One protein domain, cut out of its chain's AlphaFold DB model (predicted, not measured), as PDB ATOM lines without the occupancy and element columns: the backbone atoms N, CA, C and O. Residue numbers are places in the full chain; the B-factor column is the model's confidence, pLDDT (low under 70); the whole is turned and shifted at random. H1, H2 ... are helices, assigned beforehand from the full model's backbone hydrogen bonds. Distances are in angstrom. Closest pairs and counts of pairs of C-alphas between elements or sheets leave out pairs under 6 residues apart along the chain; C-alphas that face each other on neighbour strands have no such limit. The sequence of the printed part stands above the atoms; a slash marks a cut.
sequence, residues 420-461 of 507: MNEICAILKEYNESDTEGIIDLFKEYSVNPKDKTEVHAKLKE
ATOM      1  N   MET A 420      11.907  26.451 -51.960       78.44
ATOM      2  CA  MET A 420      11.914  27.048 -50.626       78.44
ATOM      3  C   MET A 420      10.699  26.602 -49.802       78.44
ATOM      4  O   MET A 420      10.840  26.361 -48.607       78.44
ATOM      5  N   ASN A 421       9.539  26.415 -50.440       83.44
ATOM      6  CA  ASN A 421       8.344  25.883 -49.789       83.44
ATOM      7  C   ASN A 421       8.542  24.413 -49.393       83.44
ATOM      8  O   ASN A 421       8.157  24.036 -48.291       83.44
ATOM      9  N   GLU A 422       9.210  23.609 -50.231       86.06
ATOM     10  CA  GLU A 422       9.585  22.221 -49.907       86.06
ATOM     11  C   GLU A 422      10.529  22.154 -48.692       86.06
ATOM     12  O   GLU A 422      10.288  21.390 -47.757       86.06
ATOM     13  N   ILE A 423      11.563  23.006 -48.649       86.56
ATOM     14  CA  ILE A 423      12.466  23.110 -47.491       86.56
ATOM     15  C   ILE A 423      11.683  23.534 -46.245       86.56
ATOM     16  O   ILE A 423      11.836  22.931 -45.186       86.56
ATOM     17  N   CYS A 424      10.822  24.548 -46.358       87.12
ATOM     18  CA  CYS A 424       9.986  24.987 -45.247       87.12
ATOM     19  C   CYS A 424       9.043  23.879 -44.763       87.12
ATOM     20  O   CYS A 424       8.894  23.733 -43.557       87.12
ATOM     21  N   ALA A 425       8.463  23.067 -45.649       90.25
ATOM     22  CA  ALA A 425       7.612  21.942 -45.263       90.25
ATOM     23  C   ALA A 425       8.382  20.893 -44.445       90.25
ATOM     24  O   ALA A 425       7.906  20.488 -43.389       90.25
ATOM     25  N   ILE A 426       9.603  20.533 -44.866       90.44
ATOM     26  CA  ILE A 426      10.475  19.608 -44.117       90.44
ATOM     27  C   ILE A 426      10.806  20.175 -42.729       90.44
ATOM     28  O   ILE A 426      10.773  19.459 -41.730       90.44
ATOM     29  N   LEU A 427      11.120  21.472 -42.645       91.00
ATOM     30  CA  LEU A 427      11.432  22.119 -41.368       91.00
ATOM     31  C   LEU A 427      10.208  22.222 -40.448       91.00
ATOM     32  O   LEU A 427      10.356  22.059 -39.238       91.00
ATOM     33  N   LYS A 428       9.016  22.475 -41.003       91.75
ATOM     34  CA  LYS A 428       7.747  22.483 -40.261       91.75
ATOM     35  C   LYS A 428       7.405  21.103 -39.716       91.75
ATOM     36  O   LYS A 428       7.090  20.995 -38.538       91.75
ATOM     37  N   GLU A 429       7.535  20.064 -40.541       91.12
ATOM     38  CA  GLU A 429       7.339  18.667 -40.138       91.12
ATOM     39  C   GLU A 429       8.269  18.307 -38.974       91.12
ATOM     40  O   GLU A 429       7.829  17.803 -37.947       91.12
ATOM     41  N   TYR A 430       9.552  18.646 -39.096       90.06
ATOM     42  CA  TYR A 430      10.552  18.362 -38.073       90.06
ATOM     43  C   TYR A 430      10.326  19.115 -36.751       90.06
ATOM     44  O   TYR A 430      10.508  18.565 -35.657       90.06
ATOM     45  N   ASN A 431       9.960  20.394 -36.848       86.81
ATOM     46  CA  ASN A 431       9.687  21.229 -35.684       86.81
ATOM     47  C   ASN A 431       8.290  20.997 -35.094       86.81
ATOM     48  O   ASN A 431       8.053  21.487 -33.996       86.81
ATOM     49  N   GLU A 432       7.399  20.272 -35.782       89.00
ATOM     50  CA  GLU A 432       5.967  20.184 -35.450       89.00
ATOM     51  C   GLU A 432       5.345  21.587 -35.299       89.00
ATOM     52  O   GLU A 432       4.636  21.884 -34.340       89.00
ATOM     53  N   SER A 433       5.681  22.481 -36.234       85.38
ATOM     54  CA  SER A 433       5.408  23.915 -36.130       85.38
ATOM     55  C   SER A 433       4.722  24.456 -37.375       85.38
ATOM     56  O   SER A 433       5.125  24.169 -38.503       85.38
ATOM     57  N   ASP A 434       3.726  25.314 -37.168       85.31
ATOM     58  CA  ASP A 434       2.985  25.978 -38.241       85.31
ATOM     59  C   ASP A 434       3.568  27.349 -38.624       85.31
ATOM     60  O   ASP A 434       2.995  28.046 -39.464       85.31
ATOM     61  N   THR A 435       4.731  27.736 -38.078       87.94
ATOM     62  CA  THR A 435       5.360  29.053 -38.291       87.94
ATOM     63  C   THR A 435       5.414  29.451 -39.774       87.94
ATOM     64  O   THR A 435       6.117  28.847 -40.583       87.94
ATOM     65  N   GLU A 436       4.682  30.502 -40.152       79.62
ATOM     66  CA  GLU A 436       4.588  30.966 -41.548       79.62
ATOM     67  C   GLU A 436       5.801  31.792 -42.000       79.62
ATOM     68  O   GLU A 436       6.150  31.812 -43.181       79.62
ATOM     69  N   GLY A 437       6.490  32.453 -41.067       83.50
ATOM     70  CA  GLY A 437       7.671  33.255 -41.370       83.50
ATOM     71  C   GLY A 437       8.909  32.389 -41.594       83.50
ATOM     72  O   GLY A 437       9.422  31.806 -40.645       83.50
ATOM     73  N   ILE A 438       9.461  32.382 -42.815       82.31
ATOM     74  CA  ILE A 438      10.687  31.630 -43.159       82.31
ATOM     75  C   ILE A 438      11.815  31.897 -42.153       82.31
ATOM     76  O   ILE A 438      12.445  30.971 -41.654       82.31
ATOM     77  N   ILE A 439      12.075  33.166 -41.830       82.12
ATOM     78  CA  ILE A 439      13.161  33.541 -40.915       82.12
ATOM     79  C   ILE A 439      12.932  32.956 -39.516       82.12
ATOM     80  O   ILE A 439      13.883  32.501 -38.881       82.12
ATOM     81  N   ASP A 440      11.693  32.965 -39.036       87.00
ATOM     82  CA  ASP A 440      11.372  32.513 -37.686       87.00
ATOM     83  C   ASP A 440      11.321  30.984 -37.607       87.00
ATOM     84  O   ASP A 440      11.875  30.419 -36.667       87.00
ATOM     85  N   LEU A 441      10.847  30.315 -38.663       86.12
ATOM     86  CA  LEU A 441      10.933  28.862 -38.818       86.12
ATOM     87  C   LEU A 441      12.393  28.373 -38.815       86.12
ATOM     88  O   LEU A 441      12.727  27.379 -38.170       86.12
ATOM     89  N   PHE A 442      13.299  29.090 -39.490       84.94
ATOM     90  CA  PHE A 442      14.728  28.758 -39.483       84.94
ATOM     91  C   PHE A 442      15.389  28.997 -38.122       84.94
ATOM     92  O   PHE A 442      16.271  28.229 -37.728       84.94
ATOM     93  N   LYS A 443      14.988  30.042 -37.386       86.94
ATOM     94  CA  LYS A 443      15.463  30.258 -36.009       86.94
ATOM     95  C   LYS A 443      15.000  29.130 -35.095       86.94
ATOM     96  O   LYS A 443      15.824  28.607 -34.352       86.94
ATOM     97  N   GLU A 444      13.732  28.745 -35.194       87.81
ATOM     98  CA  GLU A 444      13.130  27.645 -34.438       87.81
ATOM     99  C   GLU A 444      13.866  26.327 -34.710       87.81
ATOM    100  O   GLU A 444      14.380  25.697 -33.786       87.81
ATOM    101  N   TYR A 445      14.075  25.993 -35.987       88.06
ATOM    102  CA  TYR A 445      14.896  24.850 -36.391       88.06
ATOM    103  C   TYR A 445      16.331  24.916 -35.843       88.06
ATOM    104  O   TYR A 445      16.906  23.908 -35.426       88.06
ATOM    105  N   SER A 446      16.950  26.100 -35.839       83.88
ATOM    106  CA  SER A 446      18.341  26.262 -35.399       83.88
ATOM    107  C   SER A 446      18.520  25.922 -33.919       83.88
ATOM    108  O   SER A 446      19.526  25.304 -33.569       83.88
ATOM    109  N   VAL A 447      17.543  26.269 -33.078       87.12
ATOM    110  CA  VAL A 447      17.583  26.035 -31.625       87.12
ATOM    111  C   VAL A 447      16.937  24.716 -31.189       87.12
ATOM    112  O   VAL A 447      17.074  24.345 -30.025       87.12
ATOM    113  N   ASN A 448      16.271  23.995 -32.098       80.75
ATOM    114  CA  ASN A 448      15.659  22.701 -31.807       80.75
ATOM    115  C   ASN A 448      16.737  21.644 -31.459       80.75
ATOM    116  O   ASN A 448      17.662  21.449 -32.260       80.75
ATOM    117  N   PRO A 449      16.654  20.990 -30.278       79.62
ATOM    118  CA  PRO A 449      17.647  20.027 -29.801       79.62
ATOM    119  C   PRO A 449      17.478  18.608 -30.365       79.62
ATOM    120  O   PRO A 449      18.321  17.759 -30.078       79.62
ATOM    121  N   LYS A 450      16.408  18.325 -31.127       83.94
ATOM    122  CA  LYS A 450      16.214  17.027 -31.794       83.94
ATOM    123  C   LYS A 450      17.397  16.727 -32.741       83.94
ATOM    124  O   LYS A 450      18.112  17.625 -33.190       83.94
ATOM    125  N   ASP A 451      17.613  15.452 -33.066       79.19
ATOM    126  CA  ASP A 451      18.624  15.053 -34.056       79.19
ATOM    127  C   ASP A 451      18.246  15.599 -35.443       79.19
ATOM    128  O   ASP A 451      17.110  15.462 -35.880       79.19
ATOM    129  N   LYS A 452      19.179  16.257 -36.135       87.00
ATOM    130  CA  LYS A 452      18.948  16.907 -37.442       87.00
ATOM    131  C   LYS A 452      19.295  15.997 -38.620       87.00
ATOM    132  O   LYS A 452      19.200  16.419 -39.773       87.00
ATOM    133  N   THR A 453      19.702  14.758 -38.348       83.00
ATOM    134  CA  THR A 453      20.140  13.792 -39.364       83.00
ATOM    135  C   THR A 453      19.023  13.455 -40.354       83.00
ATOM    136  O   THR A 453      19.277  13.405 -41.557       83.00
ATOM    137  N   GLU A 454      17.778  13.321 -39.883       82.25
ATOM    138  CA  GLU A 454      16.606  13.058 -40.732       82.25
ATOM    139  C   GLU A 454      16.304  14.229 -41.679       82.25
ATOM    140  O   GLU A 454      16.129  14.028 -42.881       82.25
ATOM    141  N   VAL A 455      16.339  15.466 -41.169       85.44
ATOM    142  CA  VAL A 455      16.204  16.680 -41.990       85.44
ATOM    143  C   VAL A 455      17.300  16.724 -43.047       85.44
ATOM    144  O   VAL A 455      17.031  17.004 -44.209       85.44
ATOM    145  N   HIS A 456      18.541  16.407 -42.677       81.75
ATOM    146  CA  HIS A 456      19.653  16.387 -43.620       81.75
ATOM    147  C   HIS A 456      19.489  15.320 -44.714       81.75
ATOM    148  O   HIS A 456      19.839  15.582 -45.865       81.75
ATOM    149  N   ALA A 457      18.955  14.143 -44.375       84.12
ATOM    150  CA  ALA A 457      18.650  13.087 -45.336       84.12
ATOM    151  C   ALA A 457      17.533  13.513 -46.304       84.12
ATOM    152  O   ALA A 457      17.752  13.495 -47.512       84.12
ATOM    153  N   LYS A 458      16.403  14.010 -45.782       85.25
ATOM    154  CA  LYS A 458      15.277  14.518 -46.588       85.25
ATOM    155  C   LYS A 458      15.691  15.680 -47.493       85.25
ATOM    156  O   LYS A 458      15.316  15.721 -48.658       85.25
ATOM    157  N   LEU A 459      16.514  16.603 -46.989       82.19
ATOM    158  CA  LEU A 459      17.058  17.688 -47.805       82.19
ATOM    159  C   LEU A 459      17.935  17.139 -48.934       82.19
ATOM    160  O   LEU A 459      17.765  17.566 -50.062       82.19
ATOM    161  N   LYS A 460      18.818  16.163 -48.684       79.44
ATOM    162  CA  LYS A 460      19.665  15.556 -49.733       79.44
ATOM    163  C   LYS A 460      18.887  14.894 -50.872       79.44
ATOM    164  O   LYS A 460      19.433  14.795 -51.967       79.44
ATOM    165  N   GLU A 461      17.671  14.425 -50.610       81.81
ATOM    166  CA  GLU A 461      16.798  13.803 -51.611       81.81
ATOM    167  C   GLU A 461      16.066  14.823 -52.490       81.81
ATOM    168  O   GLU A 461      15.555  14.460 -53.550       81.81
TER     169      GLU A 461
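AT A GLANCE: This is residues 420 to 461 of the 507 residues of an uncharacterized protein of Lottia gigantea (UniProt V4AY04). Three short helices make a small body in which H1, the longest, packs on both of the others, while H2 and H3 are apart from each other. H3 runs nearly side by side with H1 but opposite ways; after H1 the chain folds back through residues 432 to 437, and H2 runs the same way as H1 at a tilt. The printed part has 42 residues with three named helices, in the order H1, H2, H3, and no named strand; the class is all helix. It is compact, with a radius of gyration of the C-alphas of 9.4 A, and rounded, spanning 23 by 22 by 14 A.

HOW THE PARTS SIT: H1, residues 420 to 431, touches H3, residues 453 to 461, and their closest C-alphas, those of Ile 426 and Val 455, are 6.8 A apart. These two run opposite ways at a shallow tilt of 22 degrees. H1 also touches H2, residues 438 to 447, where the closest C-alphas, those of Asn 431 and Tyr 445, are 6.4 A apart. H1 and H2 run the same way at a tilt of 37 degrees, only just steep. H2 and H3 are apart. In H1, H2 and H3, every O i to N i+4 pair is within hydrogen-bond range.

IN THESE COORDINATES: H1 has 12 residues and is 16.2 A long from C-alpha 420 at (11.914, 27.048, -50.626) to C-alpha 431 at (9.687, 21.229, -35.684). H2 has 10 residues and measures 14.6 A from first to last C-alpha. H3 has 9 residues and measures 12.7 A, ending with C-alpha 461 at (16.798, 13.803, -51.611).

THE WHOLE: The two C-alphas farthest apart, those of Asp 440 and Glu 461, are 23.9 A apart. The printed part has no cut. The link from H1 to H2 is short, with 6 residues, and the link from H2 to H3 is tight, with 5 residues. The mean pLDDT of the printed part is 85.1, and no printed residue is under 70.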